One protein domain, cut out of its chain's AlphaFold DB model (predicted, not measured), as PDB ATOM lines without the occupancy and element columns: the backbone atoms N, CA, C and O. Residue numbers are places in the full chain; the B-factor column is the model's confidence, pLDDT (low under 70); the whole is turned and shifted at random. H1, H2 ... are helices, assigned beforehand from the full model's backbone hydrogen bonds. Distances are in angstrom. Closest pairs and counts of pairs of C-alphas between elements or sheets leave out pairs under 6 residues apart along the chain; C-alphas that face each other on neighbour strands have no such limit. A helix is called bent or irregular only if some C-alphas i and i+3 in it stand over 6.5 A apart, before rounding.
ATOM      1  N   GLY A   4      -5.888  89.785  10.287       50.25
ATOM      2  CA  GLY A   4      -4.733  89.820   9.379       50.25
ATOM      3  C   GLY A   4      -3.391  90.159  10.034       50.25
ATOM      4  O   GLY A   4      -2.380  89.580   9.649       50.25
ATOM      5  N   HIS A   5      -3.387  90.997  11.079       56.56
ATOM      6  CA  HIS A   5      -2.165  91.370  11.799       56.56
ATOM      7  C   HIS A   5      -1.479  90.144  12.417       56.56
ATOM      8  O   HIS A   5      -0.279  89.958  12.255       56.56
ATOM      9  N   ARG A   6      -2.250  89.245  13.044       60.62
ATOM     10  CA  ARG A   6      -1.705  88.017  13.640       60.62
ATOM     11  C   ARG A   6      -1.184  87.033  12.595       60.62
ATOM     12  O   ARG A   6      -0.283  86.267  12.893       60.62
ATOM     13  N   HIS A   7      -1.728  87.074  11.380       65.69
ATOM     14  CA  HIS A   7      -1.380  86.121  10.332       65.69
ATOM     15  C   HIS A   7      -0.126  86.539   9.555       65.69
ATOM     16  O   HIS A   7       0.696  85.681   9.261       65.69
ATOM     17  N   GLY A   8       0.013  87.826   9.218       66.06
ATOM     18  CA  GLY A   8       1.147  88.322   8.431       66.06
ATOM     19  C   GLY A   8       2.389  88.609   9.267       66.06
ATOM     20  O   GLY A   8       3.479  88.179   8.900       66.06
ATOM     21  N   MET A   9       2.221  89.271  10.418       80.19
ATOM     22  CA  MET A   9       3.325  89.760  11.264       80.19
ATOM     23  C   MET A   9       3.938  88.677  12.168       80.19
ATOM     24  O   MET A   9       4.812  88.963  12.969       80.19
ATOM     25  N   HIS A  10       3.492  87.428  12.069       85.56
ATOM     26  CA  HIS A  10       4.105  86.308  12.786       85.56
ATOM     27  C   HIS A  10       4.416  85.228  11.753       85.56
ATOM     28  O   HIS A  10       3.732  84.212  11.652       85.56
ATOM     29  N   SER A  11       5.384  85.520  10.885       89.00
ATOM     30  CA  SER A  11       5.784  84.651   9.778       89.00
ATOM     31  C   SER A  11       7.265  84.828   9.437       89.00
ATOM     32  O   SER A  11       7.870  85.854   9.756       89.00
ATOM     33  N   LEU A  12       7.846  83.844   8.740       88.94
ATOM     34  CA  LEU A  12       9.214  83.947   8.216       88.94
ATOM     35  C   LEU A  12       9.338  85.079   7.197       88.94
ATOM     36  O   LEU A  12      10.364  85.753   7.150       88.94
ATOM     37  N   LEU A  13       8.281  85.321   6.417       90.38
ATOM     38  CA  LEU A  13       8.235  86.441   5.486       90.38
ATOM     39  C   LEU A  13       8.376  87.772   6.228       90.38
ATOM     40  O   LEU A  13       9.168  88.611   5.815       90.38
ATOM     41  N   ALA A  14       7.670  87.954   7.346       90.31
ATOM     42  CA  ALA A  14       7.790  89.176   8.131       90.31
ATOM     43  C   ALA A  14       9.184  89.336   8.761       90.31
ATOM     44  O   ALA A  14       9.733  90.433   8.726       90.31
ATOM     45  N   ILE A  15       9.799  88.247   9.243       93.06
ATOM     46  CA  ILE A  15      11.198  88.260   9.711       93.06
ATOM     47  C   ILE A  15      12.141  88.722   8.585       93.06
ATOM     48  O   ILE A  15      12.971  89.605   8.800       93.06
ATOM     49  N   ALA A  16      11.992  88.172   7.375       93.81
ATOM     50  CA  ALA A  16      12.798  88.562   6.219       93.81
ATOM     51  C   ALA A  16      12.573  90.032   5.827       93.81
ATOM     52  O   ALA A  16      13.524  90.748   5.519       93.81
ATOM     53  N   VAL A  17      11.327  90.510   5.892       93.75
ATOM     54  CA  VAL A  17      10.999  91.923   5.661       93.75
ATOM     55  C   VAL A  17      11.683  92.813   6.697       93.75
ATOM     56  O   VAL A  17      12.313  93.788   6.304       93.75
ATOM     57  N   VAL A  18      11.637  92.478   7.991       93.88
ATOM     58  CA  VAL A  18      12.339  93.240   9.043       93.88
ATOM     59  C   VAL A  18      13.845  93.282   8.771       93.88
ATOM     60  O   VAL A  18      14.433  94.366   8.777       93.88
ATOM     61  N   TRP A  19      14.454  92.138   8.445       95.31
ATOM     62  CA  TRP A  19      15.880  92.051   8.110       95.31
ATOM     63  C   TRP A  19      16.277  92.963   6.941       95.31
ATOM     64  O   TRP A  19      17.348  93.571   6.973       95.31
ATOM     65  N   CYS A  20      15.416  93.090   5.927       96.00
ATOM     66  CA  CYS A  20      15.657  93.925   4.750       96.00
ATOM     67  C   CYS A  20      15.313  95.408   4.963       96.00
ATOM     68  O   CYS A  20      16.010  96.276   4.443       96.00
ATOM     69  N   VAL A  21      14.264  95.719   5.730       95.69
ATOM     70  CA  VAL A  21      13.756  97.089   5.918       95.69
ATOM     71  C   VAL A  21      14.573  97.872   6.940       95.69
ATOM     72  O   VAL A  21      14.864  99.042   6.701       95.69
ATOM     73  N   VAL A  22      14.991  97.256   8.052       95.19
ATOM     74  CA  VAL A  22      15.789  97.952   9.079       95.19
ATOM     75  C   VAL A  22      17.050  98.607   8.487       95.19
ATOM     76  O   VAL A  22      17.264  99.787   8.750       95.19
ATOM     77  N   PRO A  23      17.844  97.944   7.623       94.62
ATOM     78  CA  PRO A  23      18.955  98.576   6.915       94.62
ATOM     79  C   PRO A  23      18.567  99.842   6.155       94.62
ATOM     80  O   PRO A  23      19.275 100.840   6.249       94.62
ATOM     81  N   LEU A  24      17.445  99.829   5.436       95.94
ATOM     82  CA  LEU A  24      16.972 100.991   4.680       95.94
ATOM     83  C   LEU A  24      16.620 102.143   5.628       95.94
ATOM     84  O   LEU A  24      17.031 103.279   5.404       95.94
ATOM     85  N   LEU A  25      15.954 101.836   6.742       95.44
ATOM     86  CA  LEU A  25      15.646 102.814   7.787       95.44
ATOM     87  C   LEU A  25      16.910 103.360   8.472       95.44
ATOM     88  O   LEU A  25      16.912 104.508   8.909       95.44
ATOM     89  N   THR A  26      17.993 102.578   8.548       94.12
ATOM     90  CA  THR A  26      19.275 103.069   9.086       94.12
ATOM     91  C   THR A  26      19.992 104.056   8.157       94.12
ATOM     92  O   THR A  26      20.808 104.845   8.630       94.12
ATOM     93  N   GLN A  27      19.690 104.036   6.850       94.06
ATOM     94  CA  GLN A  27      20.253 104.983   5.874       94.06
ATOM     95  C   GLN A  27      19.567 106.350   5.924       94.06
ATOM     96  O   GLN A  27      20.194 107.364   5.632       94.06
ATOM     97  N   VAL A  28      18.291 106.391   6.310       95.62
ATOM     98  CA  VAL A  28      17.564 107.650   6.495       95.62
ATOM     99  C   VAL A  28      18.047 108.291   7.790       95.62
ATOM    100  O   VAL A  28      17.731 107.803   8.874       95.62
ATOM    101  N   ARG A  29      18.830 109.368   7.685       94.31
ATOM    102  CA  ARG A  29      19.403 110.082   8.831       94.31
ATOM    103  C   ARG A  29      18.810 111.477   8.958       94.31
ATOM    104  O   ARG A  29      18.640 112.180   7.966       94.31
ATOM    105  N   LEU A  30      18.515 111.863  10.189       92.88
ATOM    106  CA  LEU A  30      17.949 113.155  10.547       92.88
ATOM    107  C   LEU A  30      18.993 113.935  11.338       92.88
ATOM    108  O   LEU A  30      19.544 113.433  12.319       92.88
ATOM    109  N   ALA A  31      19.271 115.159  10.897       92.56
ATOM    110  CA  ALA A  31      20.120 116.075  11.640       92.56
ATOM    111  C   ALA A  31      19.348 116.579  12.863       92.56
ATOM    112  O   ALA A  31      18.261 117.145  12.727       92.56
ATOM    113  N   LEU A  32      19.909 116.363  14.049       86.12
ATOM    114  CA  LEU A  32      19.365 116.858  15.304       86.12
ATOM    115  C   LEU A  32      20.392 117.797  15.947       86.12
ATOM    116  O   LEU A  32      21.583 117.486  15.935       86.12
ATOM    117  N   PRO A  33      19.975 118.947  16.499       86.31
ATOM    118  CA  PRO A  33      20.901 119.858  17.158       86.31
ATOM    119  C   PRO A  33      21.640 119.172  18.314       86.31
ATOM    120  O   PRO A  33      21.010 118.587  19.193       86.31
ATOM    121  N   GLY A  34      22.971 119.279  18.331       84.25
ATOM    122  CA  GLY A  34      23.802 118.822  19.450       84.25
ATOM    123  C   GLY A  34      24.148 117.328  19.472       84.25
ATOM    124  O   GLY A  34      24.771 116.892  20.435       84.25
ATOM    125  N   VAL A  35      23.787 116.554  18.442       85.94
ATOM    126  CA  VAL A  35      24.179 115.141  18.289       85.94
ATOM    127  C   VAL A  35      24.504 114.810  16.832       85.94
ATOM    128  O   VAL A  35      24.079 115.509  15.911       85.94
ATOM    129  N   GLU A  36      25.239 113.718  16.619       87.81
ATOM    130  CA  GLU A  36      25.463 113.154  15.284       87.81
ATOM    131  C   GLU A  36      24.134 112.772  14.598       87.81
ATOM    132  O   GLU A  36      23.167 112.423  15.284       87.81
ATOM    133  N   PRO A  37      24.058 112.786  13.250       91.69
ATOM    134  CA  PRO A  37      22.838 112.444  12.527       91.69
ATOM    135  C   PRO A  37      22.265 111.081  12.934       91.69
ATOM    136  O   PRO A  37      22.877 110.022  12.739       91.69
ATOM    137  N   VAL A  38      21.040 111.116  13.457       93.25
ATOM    138  CA  VAL A  38      20.364 109.953  14.034       93.25
ATOM    139  C   VAL A  38      19.575 109.229  12.957       93.25
ATOM    140  O   VAL A  38      18.867 109.848  12.164       93.25
ATOM    141  N   SER A  39      19.682 107.903  12.919       94.69
ATOM    142  CA  SER A  39      18.911 107.121  11.955       94.69
ATOM    143  C   SER A  39      17.421 107.057  12.304       94.69
ATOM    144  O   SER A  39      17.038 107.000  13.473       94.69
ATOM    145  N   LEU A  40      16.565 106.977  11.286       94.69
ATOM    146  CA  LEU A  40      15.128 106.779  11.468       94.69
ATOM    147  C   LEU A  40      14.833 105.470  12.216       94.69
ATOM    148  O   LEU A  40      13.933 105.431  13.049       94.69
ATOM    149  N   ALA A  41      15.621 104.416  11.976       93.44
ATOM    150  CA  ALA A  41      15.522 103.162  12.726       93.44
ATOM    151  C   ALA A  41      15.713 103.366  14.241       93.44
ATOM    152  O   ALA A  41      14.951 102.804  15.025       93.44
ATOM    153  N   ALA A  42      16.687 104.190  14.644       93.00
ATOM    154  CA  ALA A  42      16.924 104.522  16.047       93.00
ATOM    155  C   ALA A  42      15.766 105.333  16.642       93.00
ATOM    156  O   ALA A  42      15.325 105.056  17.746       93.00
ATOM    157  N   LEU A  43      15.195 106.285  15.901       94.00
ATOM    158  CA  LEU A  43      14.026 107.028  16.388       94.00
ATOM    159  C   LEU A  43      12.794 106.133  16.565       94.00
ATOM    160  O   LEU A  43      12.020 106.314  17.503       94.00
ATOM    161  N   LEU A  44      12.617 105.139  15.692       95.44
ATOM    162  CA  LEU A  44      11.507 104.191  15.771       95.44
ATOM    163  C   LEU A  44      11.625 103.205  16.946       95.44
ATOM    164  O   LEU A  44      10.629 102.553  17.274       95.44
ATOM    165  N   THR A  45      12.769 103.126  17.642       94.12
ATOM    166  CA  THR A  45      12.851 102.342  18.887       94.12
ATOM    167  C   THR A  45      11.988 102.940  19.988       94.12
ATOM    168  O   THR A  45      11.445 102.190  20.791       94.12
ATOM    169  N   LEU A  46      11.799 104.263  20.006       96.56
ATOM    170  CA  LEU A  46      10.979 104.947  21.003       96.56
ATOM    171  C   LEU A  46       9.528 104.430  21.025       96.56
ATOM    172  O   LEU A  46       9.110 103.892  22.055       96.56
ATOM    173  N   PRO A  47       8.746 104.535  19.931       96.81
ATOM    174  CA  PRO A  47       7.403 103.979  19.920       96.81
ATOM    175  C   PRO A  47       7.432 102.462  20.135       96.81
ATOM    176  O   PRO A  47       6.634 101.962  20.924       96.81
ATOM    177  N   ALA A  48       8.366 101.726  19.518       93.69
ATOM    178  CA  ALA A  48       8.447 100.271  19.676       93.69
ATOM    179  C   ALA A  48       8.579  99.846  21.151       93.69
ATOM    180  O   ALA A  48       7.838  98.975  21.610       93.69
ATOM    181  N   LEU A  49       9.455 100.504  21.913       95.00
ATOM    182  CA  LEU A  49       9.648 100.261  23.342       95.00
ATOM    183  C   LEU A  49       8.424 100.666  24.168       95.00
ATOM    184  O   LEU A  49       8.018  99.918  25.056       95.00
ATOM    185  N   ALA A  50       7.795 101.807  23.866       96.31
ATOM    186  CA  ALA A  50       6.597 102.254  24.579       96.31
ATOM    187  C   ALA A  50       5.429 101.266  24.397       96.31
ATOM    188  O   ALA A  50       4.776 100.873  25.370       96.31
ATOM    189  N   PHE A  51       5.195 100.810  23.161       94.50
ATOM    190  CA  PHE A  51       4.186  99.793  22.860       94.50
ATOM    191  C   PHE A  51       4.528  98.445  23.504       94.50
ATOM    192  O   PHE A  51       3.644  97.831  24.100       94.50
ATOM    193  N   ALA A  52       5.792  98.012  23.459       90.75
ATOM    194  CA  ALA A  52       6.234  96.774  24.100       90.75
ATOM    195  C   ALA A  52       6.003  96.809  25.619       90.75
ATOM    196  O   ALA A  52       5.386  95.897  26.170       90.75
ATOM    197  N   ALA A  53       6.396  97.897  26.290       92.12
ATOM    198  CA  ALA A  53       6.193  98.078  27.727       92.12
ATOM    199  C   ALA A  53       4.706  98.035  28.117       92.12
ATOM    200  O   ALA A  53       4.347  97.478  29.160       92.12
ATOM    201  N   LYS A  54       3.817  98.583  27.274       93.00
ATOM    202  CA  LYS A  54       2.365  98.458  27.465       93.00
ATOM    203  C   LYS A  54       1.853  97.046  27.205       93.00
ATOM    204  O   LYS A  54       1.014  96.587  27.980       93.00
ATOM    205  N   ALA A  55       2.347  96.366  26.173       87.88
ATOM    206  CA  ALA A  55       1.923  95.016  25.812       87.88
ATOM    207  C   ALA A  55       2.205  94.011  26.940       87.88
ATOM    208  O   ALA A  55       1.317  93.244  27.311       87.88
ATOM    209  N   ILE A  56       3.388  94.089  27.559       85.19
ATOM    210  CA  ILE A  56       3.778  93.205  28.670       85.19
ATOM    211  C   ILE A  56       3.329  93.710  30.049       85.19
ATOM    212  O   ILE A  56       3.656  93.104  31.064       85.19
ATOM    213  N   ARG A  57       2.588  94.826  30.107       88.00
ATOM    214  CA  ARG A  57       2.129  95.470  31.355       88.00
ATOM    215  C   ARG A  57       3.266  95.888  32.303       88.00
ATOM    216  O   ARG A  57       3.033  96.031  33.499       88.00
ATOM    217  N   ALA A  58       4.463  96.149  31.775       87.88
ATOM    218  CA  ALA A  58       5.590  96.670  32.555       87.88
ATOM    219  C   ALA A  58       5.386  98.134  32.981       87.88
ATOM    220  O   ALA A  58       5.980  98.582  33.955       87.88
ATOM    221  N   ALA A  59       4.533  98.878  32.267       92.12
ATOM    222  CA  ALA A  59       4.202 100.261  32.589       92.12
ATOM    223  C   ALA A  59       2.724 100.421  33.011       92.12
ATOM    224  O   ALA A  59       1.817 100.040  32.247       92.12
ATOM    225  N   PRO A  60       2.449 101.051  34.174       92.69
ATOM    226  CA  PRO A  60       1.090 101.227  34.689       92.69
ATOM    227  C   PRO A  60       0.244 102.153  33.803       92.69
ATOM    228  O   PRO A  60      -0.955 101.940  33.648       92.69
ATOM    229  N   SER A  61       0.858 103.130  33.130       96.44
ATOM    230  CA  SER A  61       0.175 104.102  32.270       96.44
ATOM    231  C   SER A  61       0.973 104.388  30.992       96.44
ATOM    232  O   SER A  61       2.162 104.080  30.906       96.44
ATOM    233  N   TRP A  62       0.314 104.952  29.973       97.25
ATOM    234  CA  TRP A  62       0.980 105.370  28.732       97.25
ATOM    235  C   TRP A  62       2.085 106.409  28.965       97.25
ATOM    236  O   TRP A  62       3.170 106.196  28.433       97.25
ATOM    237  N   PRO A  63       1.890 107.467  29.780       97.88
ATOM    238  CA  PRO A  63       2.964 108.415  30.075       97.88
ATOM    239  C   PRO A  63       4.208 107.749  30.668       97.88
ATOM    240  O   PRO A  63       5.315 108.064  30.252       97.88
ATOM    241  N   VAL A  64       4.038 106.776  31.573       96.56
ATOM    242  CA  VAL A  64       5.171 106.028  32.145       96.56
ATOM    243  C   VAL A  64       5.863 105.167  31.084       96.56
ATOM    244  O   VAL A  64       7.090 105.115  31.052       96.56
ATOM    245  N   ALA A  65       5.101 104.535  30.186       96.44
ATOM    246  CA  ALA A  65       5.666 103.754  29.083       96.44
ATOM    247  C   ALA A  65       6.507 104.625  28.137       96.44
ATOM    248  O   ALA A  65       7.630 104.258  27.804       96.44
ATOM    249  N   TRP A  66       5.983 105.791  27.747       97.94
ATOM    250  CA  TRP A  66       6.704 106.752  26.914       97.94
ATOM    251  C   TRP A  66       7.919 107.332  27.633       97.94
ATOM    252  O   TRP A  66       8.981 107.397  27.032       97.94
ATOM    253  N   ALA A  67       7.807 107.688  28.914       97.50
ATOM    254  CA  ALA A  67       8.936 108.192  29.693       97.50
ATOM    255  C   ALA A  67      10.077 107.165  29.769       97.50
ATOM    256  O   ALA A  67      11.222 107.496  29.466       97.50
ATOM    257  N   GLY A  68       9.767 105.906  30.098       95.62
ATOM    258  CA  GLY A  68      10.760 104.830  30.125       95.62
ATOM    259  C   GLY A  68      11.387 104.576  28.751       95.62
ATOM    260  O   GLY A  68      12.607 104.487  28.631       95.62
ATOM    261  N   ALA A  69      10.570 104.530  27.696       96.50
ATOM    262  CA  ALA A  69      11.049 104.360  26.328       96.50
ATOM    263  C   ALA A  69      11.925 105.534  25.851       96.50
ATOM    264  O   ALA A  69      12.913 105.305  25.149       96.50
ATOM    265  N   SER A  70      11.609 106.768  26.261       97.12
ATOM    266  CA  SER A  70      12.418 107.963  25.997       97.12
ATOM    267  C   SER A  70      13.783 107.863  26.647       97.12
ATOM    268  O   SER A  70      14.777 108.081  25.965       97.12
ATOM    269  N   VAL A  71      13.858 107.471  27.923       96.00
ATOM    270  CA  VAL A  71      15.144 107.284  28.613       96.00
ATOM    271  C   VAL A  71      16.011 106.271  27.867       96.00
ATOM    272  O   VAL A  71      17.152 106.576  27.527       96.00
ATOM    273  N   VAL A  72      15.462 105.097  27.544       93.56
ATOM    274  CA  VAL A  72      16.208 104.048  26.830       93.56
ATOM    275  C   VAL A  72      16.632 104.508  25.434       93.56
ATOM    276  O   VAL A  72      17.768 104.271  25.039       93.56
ATOM    277  N   THR A  73      15.760 105.196  24.694       94.19
ATOM    278  CA  THR A  73      16.076 105.669  23.335       94.19
ATOM    279  C   THR A  73      17.112 106.793  23.342       94.19
ATOM    280  O   THR A  73      17.995 106.810  22.492       94.19
ATOM    281  N   ILE A  74      17.056 107.710  24.312       92.44
ATOM    282  CA  ILE A  74      18.070 108.761  24.473       92.44
ATOM    283  C   ILE A  74      19.425 108.134  24.793       92.44
ATOM    284  O   ILE A  74      20.408 108.469  24.140       92.44
ATOM    285  N   LEU A  75      19.477 107.193  25.743       90.81
ATOM    286  CA  LEU A  75      20.710 106.469  26.059       90.81
ATOM    287  C   LEU A  75      21.253 105.739  24.830       90.81
ATOM    288  O   LEU A  75      22.436 105.843  24.536       90.81
ATOM    289  N   LEU A  76      20.383 105.063  24.080       90.31
ATOM    290  CA  LEU A  76      20.737 104.392  22.835       90.31
ATOM    291  C   LEU A  76      21.375 105.366  21.835       90.31
ATOM    292  O   LEU A  76      22.399 105.038  21.249       90.31
ATOM    293  N   ILE A  77      20.791 106.552  21.647       90.94
ATOM    294  CA  ILE A  77      21.285 107.549  20.689       90.94
ATOM    295  C   ILE A  77      22.608 108.169  21.141       90.94
ATOM    296  O   ILE A  77      23.514 108.306  20.329       90.94
ATOM    297  N   VAL A  78      22.720 108.535  22.418       88.38
ATOM    298  CA  VAL A  78      23.910 109.207  22.965       88.38
ATOM    299  C   VAL A  78      25.100 108.253  23.071       88.38
ATOM    300  O   VAL A  78      26.236 108.677  22.884       88.38
ATOM    301  N   LEU A  79      24.854 106.973  23.366       85.81
ATOM    302  CA  LEU A  79      25.902 105.954  23.476       85.81
ATOM    303  C   LEU A  79      26.258 105.307  22.132       85.81
ATOM    304  O   LEU A  79      27.248 104.582  22.059       85.81
ATOM    305  N   ALA A  80      25.465 105.527  21.080       84.25
ATOM    306  CA  ALA A  80      25.799 105.044  19.750       84.25
ATOM    307  C   ALA A  80      26.978 105.842  19.179       84.25
ATOM    308  O   ALA A  80      26.976 107.068  19.153       84.25
ATOM    309  N   ASP A  81      27.951 105.137  18.614       82.50
ATOM    310  CA  ASP A  81      29.133 105.688  17.942       82.50
ATOM    311  C   ASP A  81      28.833 106.225  16.522       82.50
ATOM    312  O   ASP A  81      29.697 106.258  15.648       82.50
ATOM    313  N   GLY A  82      27.578 106.592  16.247       78.50
ATOM    314  CA  GLY A  82      27.099 106.973  14.915       78.50
ATOM    315  C   GLY A  82      26.923 105.799  13.936       78.50
ATOM    316  O   GLY A  82      26.409 106.000  12.820       78.50
ATOM    317  N   THR A  83      27.292 104.573  14.338       85.94
ATOM    318  CA  THR A  83      26.989 103.347  13.596       85.94
ATOM    319  C   THR A  83      25.647 102.763  14.042       85.94
ATOM    320  O   THR A  83      25.310 102.677  15.221       85.94
ATOM    321  N   TRP A  84      24.842 102.356  13.061       90.19
ATOM    322  CA  TRP A  84      23.478 101.851  13.274       90.19
ATOM    323  C   TRP A  84      23.295 100.428  12.742       90.19
ATOM    324  O   TRP A  84      22.199  99.875  12.768       90.19
ATOM    325  N   THR A  85      24.359  99.805  12.236       87.50
ATOM    326  CA  THR A  85      24.332  98.465  11.632       87.50
ATOM    327  C   THR A  85      23.895  97.391  12.621       87.50
ATOM    328  O   THR A  85      23.189  96.458  12.235       87.50
ATOM    329  N   TRP A  86      24.239  97.548  13.900       89.81
ATOM    330  CA  TRP A  86      23.829  96.644  14.971       89.81
ATOM    331  C   TRP A  86      22.304  96.633  15.189       89.81
ATOM    332  O   TRP A  86      21.768  95.591  15.572       89.81
ATOM    333  N   LEU A  87      21.576  97.715  14.854       91.81
ATOM    334  CA  LEU A  87      20.107  97.753  14.945       91.81
ATOM    335  C   LEU A  87      19.451  96.704  14.048       91.81
ATOM    336  O   LEU A  87      18.416  96.159  14.418       91.81
ATOM    337  N   ARG A  88      20.062  96.366  12.903       94.00
ATOM    338  CA  ARG A  88      19.586  95.274  12.036       94.00
ATOM    339  C   ARG A  88      19.507  93.968  12.812       94.00
ATOM    340  O   ARG A  88      18.475  93.299  12.789       94.00
ATOM    341  N   VAL A  89      20.598  93.616  13.488       93.19
ATOM    342  CA  VAL A  89      20.704  92.366  14.241       93.19
ATOM    343  C   VAL A  89      19.799  92.427  15.464       93.19
ATOM    344  O   VAL A  89      19.001  91.517  15.651       93.19
ATOM    345  N   ALA A  90      19.851  93.511  16.241       91.56
ATOM    346  CA  ALA A  90      19.052  93.665  17.454       91.56
ATOM    347  C   ALA A  90      17.540  93.606  17.175       91.56
ATOM    348  O   ALA A  90      16.828  92.826  17.805       91.56
ATOM    349  N   ALA A  91      17.051  94.371  16.193       92.69
ATOM    350  CA  ALA A  91      15.633  94.400  15.844       92.69
ATOM    351  C   ALA A  91      15.161  93.063  15.260       92.69
ATOM    352  O   ALA A  91      14.112  92.557  15.658       92.69
ATOM    353  N   THR A  92      15.941  92.456  14.354       93.31
ATOM    354  CA  THR A  92      15.557  91.166  13.758       93.31
ATOM    355  C   THR A  92      15.587  90.053  14.796       93.31
ATOM    356  O   THR A  92      14.660  89.254  14.846       93.31
ATOM    357  N   LEU A  93      16.607  90.010  15.657       92.81
ATOM    358  CA  LEU A  93      16.693  89.020  16.726       92.81
ATOM    359  C   LEU A  93      15.532  89.175  17.710       92.81
ATOM    360  O   LEU A  93      14.881  88.186  18.025       92.81
ATOM    361  N   GLY A  94      15.224  90.403  18.141       90.25
ATOM    362  CA  GLY A  94      14.072  90.672  19.002       90.25
ATOM    363  C   GLY A  94      12.757  90.212  18.368       90.25
ATOM    364  O   GLY A  94      11.946  89.560  19.021       90.25
ATOM    365  N   TYR A  95      12.580  90.463  17.070       92.31
ATOM    366  CA  TYR A  95      11.407  90.012  16.326       92.31
ATOM    367  C   TYR A  95      11.338  88.483  16.190       92.31
ATOM    368  O   TYR A  95      10.278  87.892  16.376       92.31
ATOM    369  N   VAL A  96      12.468  87.819  15.927       92.56
ATOM    370  CA  VAL A  96      12.560  86.351  15.897       92.56
ATOM    371  C   VAL A  96      12.210  85.761  17.259       92.56
ATOM    372  O   VAL A  96      11.439  84.810  17.312       92.56
ATOM    373  N   VAL A  97      12.733  86.327  18.349       90.56
ATOM    374  CA  VAL A  97      12.429  85.883  19.717       90.56
ATOM    375  C   VAL A  97      10.947  86.070  20.033       90.56
ATOM    376  O   VAL A  97      10.342  85.155  20.585       90.56
ATOM    377  N   HIS A  98      10.343  87.194  19.636       88.81
ATOM    378  CA  HIS A  98       8.900  87.432  19.767       88.81
ATOM    379  C   HIS A  98       8.080  86.352  19.043       88.81
ATOM    380  O   HIS A  98       7.261  85.673  19.658       88.81
ATOM    381  N   VAL A  99       8.357  86.115  17.755       89.94
ATOM    382  CA  VAL A  99       7.648  85.100  16.955       89.94
ATOM    383  C   VAL A  99       7.900  83.683  17.487       89.94
ATOM    384  O   VAL A  99       6.989  82.860  17.528       89.94
ATOM    385  N   ALA A 100       9.120  83.376  17.930       88.50
ATOM    386  CA  ALA A 100       9.434  82.095  18.554       88.50
ATOM    387  C   ALA A 100       8.670  81.912  19.875       88.50
ATOM    388  O   ALA A 100       8.143  80.830  20.120       88.50
ATOM    389  N   GLY A 101       8.559  82.966  20.687       85.56
ATOM    390  CA  GLY A 101       7.745  82.991  21.899       85.56
ATOM    391  C   GLY A 101       6.288  82.645  21.605       85.56
ATOM    392  O   GLY A 101       5.758  81.709  22.201       85.56
ATOM    393  N   ASP A 102       5.681  83.293  20.608       86.25
ATOM    394  CA  ASP A 102       4.311  82.995  20.172       86.25
ATOM    395  C   ASP A 102       4.151  81.534  19.724       86.25
ATOM    396  O   ASP A 102       3.164  80.877  20.072       86.25
ATOM    397  N   ALA A 103       5.143  80.984  19.014       86.38
ATOM    398  CA  ALA A 103       5.143  79.585  18.589       86.38
ATOM    399  C   ALA A 103       5.227  78.603  19.770       86.38
ATOM    400  O   ALA A 103       4.779  77.466  19.631       86.38
ATOM    401  N   LEU A 104       5.764  79.025  20.922       86.25
ATOM    402  CA  LEU A 104       5.823  78.237  22.159       86.25
ATOM    403  C   LEU A 104       4.537  78.314  23.008       86.25
ATOM    404  O   LEU A 104       4.411  77.619  24.028       86.25
ATOM    405  N   THR A 105       3.581  79.154  22.607       85.44
ATOM    406  CA  THR A 105       2.260  79.255  23.240       85.44
ATOM    407  C   THR A 105       1.220  78.383  22.530       85.44
ATOM    408  O   THR A 105       1.469  77.787  21.483       85.44
ATOM    409  N   THR A 106       0.013  78.309  23.091       81.19
ATOM    410  CA  THR A 106      -1.142  77.645  22.465       81.19
ATOM    411  C   THR A 106      -1.690  78.377  21.240       81.19
ATOM    412  O   THR A 106      -2.419  77.763  20.461       81.19
ATOM    413  N   GLU A 107      -1.375  79.664  21.069       80.69
ATOM    414  CA  GLU A 107      -1.845  80.467  19.932       80.69
ATOM    415  C   GLU A 107      -1.145  80.045  18.630       80.69
ATOM    416  O   GLU A 107      -1.790  79.902  17.587       80.69
ATOM    417  N   GLY A 108       0.160  79.755  18.711       84.31
ATOM    418  CA  GLY A 108       0.972  79.324  17.581       84.31
ATOM    419  C   GLY A 108       1.231  80.412  16.538       84.31
ATOM    420  O   GLY A 108       0.794  81.555  16.647       84.31
ATOM    421  N   VAL A 109       1.957  80.030  15.489       86.69
ATOM    422  CA  VAL A 109       2.452  80.926  14.433       86.69
ATOM    423  C   VAL A 109       2.246  80.293  13.058       86.69
ATOM    424  O   VAL A 109       2.301  79.070  12.909       86.69
ATOM    425  N   ASN A 110       1.991  81.114  12.031       87.50
ATOM    426  CA  ASN A 110       1.976  80.651  10.642       87.50
ATOM    427  C   ASN A 110       3.283  81.042   9.957       87.50
ATOM    428  O   ASN A 110       3.355  82.061   9.269       87.50
ATOM    429  N   TRP A 111       4.304  80.201  10.104       84.50
ATOM    430  CA  TRP A 111       5.629  80.451   9.534       84.50
ATOM    431  C   TRP A 111       5.606  80.769   8.037       84.50
ATOM    432  O   TRP A 111       6.390  81.598   7.584       84.50
ATOM    433  N   LEU A 112       4.700  80.137   7.287       84.94
ATOM    434  CA  LEU A 112       4.657  80.181   5.825       84.94
ATOM    435  C   LEU A 112       3.597  81.136   5.271       84.94
ATOM    436  O   LEU A 112       3.268  81.047   4.089       84.94
ATOM    437  N   TRP A 113       3.049  82.042   6.091       85.31
ATOM    438  CA  TRP A 113       2.111  83.050   5.592       85.31
ATOM    439  C   TRP A 113       2.676  83.759   4.337       85.31
ATOM    440  O   TRP A 113       3.858  84.104   4.331       85.31
ATOM    441  N   PRO A 114       1.869  83.983   3.275       83.06
ATOM    442  CA  PRO A 114       0.408  83.827   3.186       83.06
ATOM    443  C   PRO A 114      -0.092  82.396   2.958       83.06
ATOM    444  O   PRO A 114      -1.295  82.147   3.071       83.06
ATOM    445  N   LEU A 115       0.804  81.446   2.686       81.44
ATOM    446  CA  LEU A 115       0.444  80.038   2.553       81.44
ATOM    447  C   LEU A 115       0.010  79.485   3.918       81.44
ATOM    448  O   LEU A 115       0.524  79.864   4.971       81.44
ATOM    449  N   ARG A 116      -0.980  78.589   3.911       76.81
ATOM    450  CA  ARG A 116      -1.463  77.906   5.119       76.81
ATOM    451  C   ARG A 116      -1.270  76.407   4.968       76.81
ATOM    452  O   ARG A 116      -2.043  75.752   4.270       76.81
ATOM    453  N   VAL A 117      -0.279  75.861   5.666       76.19
ATOM    454  CA  VAL A 117      -0.056  74.412   5.722       76.19
ATOM    455  C   VAL A 117      -0.906  73.823   6.842       76.19
ATOM    456  O   VAL A 117      -0.538  73.819   8.015       76.19
ATOM    457  N   ARG A 118      -2.093  73.335   6.472       74.50
ATOM    458  CA  ARG A 118      -2.981  72.629   7.403       74.50
ATOM    459  C   ARG A 118      -2.392  71.267   7.756       74.50
ATOM    460  O   ARG A 118      -1.777  70.626   6.909       74.50
ATOM    461  N   LEU A 119      -2.661  70.803   8.978       74.88
ATOM    462  CA  LEU A 119      -2.259  69.474   9.433       74.88
ATOM    463  C   LEU A 119      -2.743  68.396   8.437       74.88
ATOM    464  O   LEU A 119      -3.962  68.242   8.265       74.88
ATOM    465  N   PRO A 120      -1.829  67.635   7.805       78.31
ATOM    466  CA  PRO A 120      -2.190  66.545   6.906       78.31
ATOM    467  C   PRO A 120      -3.081  65.517   7.606       78.31
ATOM    468  O   PRO A 120      -2.852  65.170   8.765       78.31
ATOM    469  N   HIS A 121      -4.085  64.980   6.903       76.94
ATOM    470  CA  HIS A 121      -5.071  64.067   7.501       76.94
ATOM    471  C   HIS A 121      -4.422  62.849   8.185       76.94
ATOM    472  O   HIS A 121      -4.873  62.420   9.243       76.94
ATOM    473  N   ARG A 122      -3.303  62.359   7.632       78.69
ATOM    474  CA  ARG A 122      -2.528  61.223   8.161       78.69
ATOM    475  C   ARG A 122      -1.886  61.501   9.527       78.69
ATOM    476  O   ARG A 122      -1.782  60.594  10.342       78.69
ATOM    477  N   LEU A 123      -1.516  62.752   9.809       77.75
ATOM    478  CA  LEU A 123      -0.858  63.143  11.061       77.75
ATOM    479  C   LEU A 123      -1.851  63.406  12.203       77.75
ATOM    480  O   LEU A 123      -1.447  63.479  13.362       77.75
ATOM    481  N   ARG A 124      -3.162  63.467  11.917       75.62
ATOM    482  CA  ARG A 124      -4.211  63.712  12.926       75.62
ATOM    483  C   ARG A 124      -4.271  62.663  14.038       75.62
ATOM    484  O   ARG A 124      -4.729  62.987  15.126       75.62
ATOM    485  N   ARG A 125      -3.840  61.429  13.759       79.69
ATOM    486  CA  ARG A 125      -3.841  60.303  14.712       79.69
ATOM    487  C   ARG A 125      -2.483  60.068  15.381       79.69
ATOM    488  O   ARG A 125      -2.326  59.100  16.109       79.69
ATOM    489  N   THR A 126      -1.508  60.936  15.127       83.00
ATOM    490  CA  THR A 126      -0.155  60.833  15.691       83.00
ATOM    491  C   THR A 126       0.027  61.843  16.828       83.00
ATOM    492  O   THR A 126      -0.645  62.882  16.817       83.00
ATOM    493  N   PRO A 127       0.956  61.615  17.776       78.38
ATOM    494  CA  PRO A 127       1.275  62.604  18.813       78.38
ATOM    495  C   PRO A 127       1.781  63.932  18.223       78.38
ATOM    496  O   PRO A 127       1.678  64.973  18.865       78.38
ATOM    497  N   LEU A 128       2.232  63.929  16.961       77.00
ATOM    498  CA  LEU A 128       2.642  65.130  16.233       77.00
ATOM    499  C   LEU A 128       1.488  66.115  15.979       77.00
ATOM    500  O   LEU A 128       1.741  67.276  15.664       77.00
ATOM    501  N   ARG A 129       0.224  65.703  16.176       77.12
ATOM    502  CA  ARG A 129      -0.931  66.616  16.184       77.12
ATOM    503  C   ARG A 129      -0.740  67.768  17.174       77.12
ATOM    504  O   ARG A 129      -1.241  68.853  16.911       77.12
ATOM    505  N   CYS A 130      -0.028  67.551  18.281       73.19
ATOM    506  CA  CYS A 130       0.210  68.580  19.294       73.19
ATOM    507  C   CYS A 130       1.003  69.783  18.765       73.19
ATOM    508  O   CYS A 130       0.886  70.854  19.347       73.19
ATOM    509  N   PHE A 131       1.745  69.624  17.658       79.19
ATOM    510  CA  PHE A 131       2.470  70.714  17.004       79.19
ATOM    511  C   PHE A 131       1.588  71.599  16.115       79.19
ATOM    512  O   PHE A 131       2.079  72.576  15.556       79.19
ATOM    513  N   TRP A 132       0.306  71.262  15.940       78.25
ATOM    514  CA  TRP A 132      -0.620  71.991  15.076       78.25
ATOM    515  C   TRP A 132      -1.871  72.432  15.827       78.25
ATOM    516  O   TRP A 132      -2.542  71.644  16.495       78.25
ATOM    517  N   THR A 133      -2.264  73.684  15.621       75.75
ATOM    518  CA  THR A 133      -3.563  74.192  16.065       75.75
ATOM    519  C   THR A 133      -4.662  73.842  15.054       75.75
ATOM    520  O   THR A 133      -4.408  73.539  13.883       75.75
ATOM    521  N   SER A 134      -5.925  73.925  15.483       67.88
ATOM    522  CA  SER A 134      -7.098  73.688  14.624       67.88
ATOM    523  C   SER A 134      -7.169  74.631  13.413       67.88
ATOM    524  O   SER A 134      -7.730  74.260  12.382       67.88
ATOM    525  N   GLY A 135      -6.562  75.820  13.512       69.38
ATOM    526  CA  GLY A 135      -6.485  76.822  12.445       69.38
ATOM    527  C   GLY A 135      -5.382  76.591  11.403       69.38
ATOM    528  O   GLY A 135      -5.343  77.315  10.406       69.38
ATOM    529  N   GLY A 136      -4.514  75.589  11.599       71.69
ATOM    530  CA  GLY A 136      -3.368  75.309  10.725       71.69
ATOM    531  C   GLY A 136      -2.089  76.072  11.087       71.69
ATOM    532  O   GLY A 136      -1.220  76.206  10.233       71.69
ATOM    533  N   TYR A 137      -1.979  76.570  12.320       79.69
ATOM    534  CA  TYR A 137      -0.749  77.166  12.849       79.69
ATOM    535  C   TYR A 137       0.131  76.095  13.474       79.69
ATOM    536  O   TYR A 137      -0.393  75.122  14.019       79.69
ATOM    537  N   SER A 138       1.444  76.295  13.448       80.62
ATOM    538  CA  SER A 138       2.351  75.488  14.257       80.62
ATOM    539  C   SER A 138       2.431  76.065  15.668       80.62
ATOM    540  O   SER A 138       2.712  77.255  15.818       80.62
ATOM    541  N   ALA A 139       2.204  75.237  16.678       83.81
ATOM    542  CA  ALA A 139       2.277  75.606  18.086       83.81
ATOM    543  C   ALA A 139       2.972  74.491  18.859       83.81
ATOM    544  O   ALA A 139       2.608  73.333  18.712       83.81
ATOM    545  N   LEU A 140       3.935  74.828  19.702       84.12
ATOM    546  CA  LEU A 140       4.576  73.913  20.631       84.12
ATOM    547  C   LEU A 140       4.255  74.406  22.045       84.12
ATOM    548  O   LEU A 140       5.033  75.183  22.583       84.12
ATOM    549  N   PRO A 141       3.116  74.006  22.646       79.75
ATOM    550  CA  PRO A 141       2.522  74.676  23.807       79.75
ATOM    551  C   PRO A 141       3.258  74.377  25.128       79.75
ATOM    552  O   PRO A 141       2.671  73.897  26.097       79.75
ATOM    553  N   LEU A 142       4.559  74.659  25.187       81.31
ATOM    554  CA  LEU A 142       5.401  74.502  26.374       81.31
ATOM    555  C   LEU A 142       5.071  75.574  27.419       81.31
ATOM    556  O   LEU A 142       5.004  75.286  28.620       81.31
TER     557      LEU A 142
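What this domain is: This is residues 4 to 142 of the 172 residues of the protein "Inner membrane protein" of Rathayibacter tanaceti (UniProt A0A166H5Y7). Two long helices, H2 and H6, run side by side in opposite ways, and the helical hairpin H4 and H5 joins one end of this pair through the short H3, so that the two pairs open into a V. Beyond the other end, the long link of residues 104 to 120 leads out to the short helices H7 and H8, which make a small, loosely built far end. The printed part has 139 residues with eight named helices, H1 to H8 in order, and no named strand; the class is all helix. It is loose, with a radius of gyration of the C-alphas of 18.7 A, and elongated, spanning 65 by 34 by 22 A.

Where its parts are: H1 is residues 4 to 8, beginning at C-alpha 4 (-4.733, 89.820, 9.379). H2, residues 12 to 27, is 23.9 A long; it is neither bent nor irregular, but only just: C-alphas 20 and 23 are 6.1 A apart. H3 is residues 40 to 43. H4, residues 45 to 55, is 14.9 A long, and H5, residues 62 to 79, is 25.5 A long. H6, residues 85 to 103, is the longest at 27.8 A and ends at C-alpha 103 (5.143, 79.585, 18.589). H7 is residues 121 to 125, only just irregular, with C-alphas 122 and 125 6.7 A apart. H8, residues 127 to 131, ends at C-alpha 131 (2.470, 70.714, 17.004).

How they stand to each other: H1 is close to H2 but not clearly touching; their closest C-alphas, of Gly 8 and Ala 14, are 6.7 A apart. H2 and H6 touch at a shallow tilt of 23 degrees, opposite ways, closest at the C-alphas of Val 22 and Arg 88, 5.5 A. H2 touches H3 with residues 22 to 27 alone, closest at the C-alphas of Leu 25 and Ala 41, 5.0 A. H5 touches H3 with residues 73 to 77 alone, closest at the C-alphas of Ala 42 and Ile 77, 7.1 A. The hairpin H4 and H5 touches at a tilt of 36 degrees, only just steep, opposite ways, with the C-alphas of Ala 50 and Ala 65 closest at 4.8 A. H6 is apart from H4 and H5. H7 and H8 are close but not clearly touching, closest at the C-alphas of Leu 123 and Arg 129, 6.2 A. Every O i to N i+4 pair is within hydrogen-bond range in H1, H4 and H5; the count is 10 of 12 in H2, 14 of 15 in H6, and 0 of 1 in H7 and H8, where O i to N i+3 gives 1 of 2 and 2 of 2; H3 is too short for an i+4 pair.

The domain as a whole: The C-alphas farthest apart, of Gly 34 and Arg 125, are 64.9 A apart. The printed part has no cut. The links H2 to H3 and H6 to H7 are long; within the first, residues 29 to 30 pair with residues 38 to 39, antiparallel. Confidence is under 70 at residues 4 to 8 and 134 to 135.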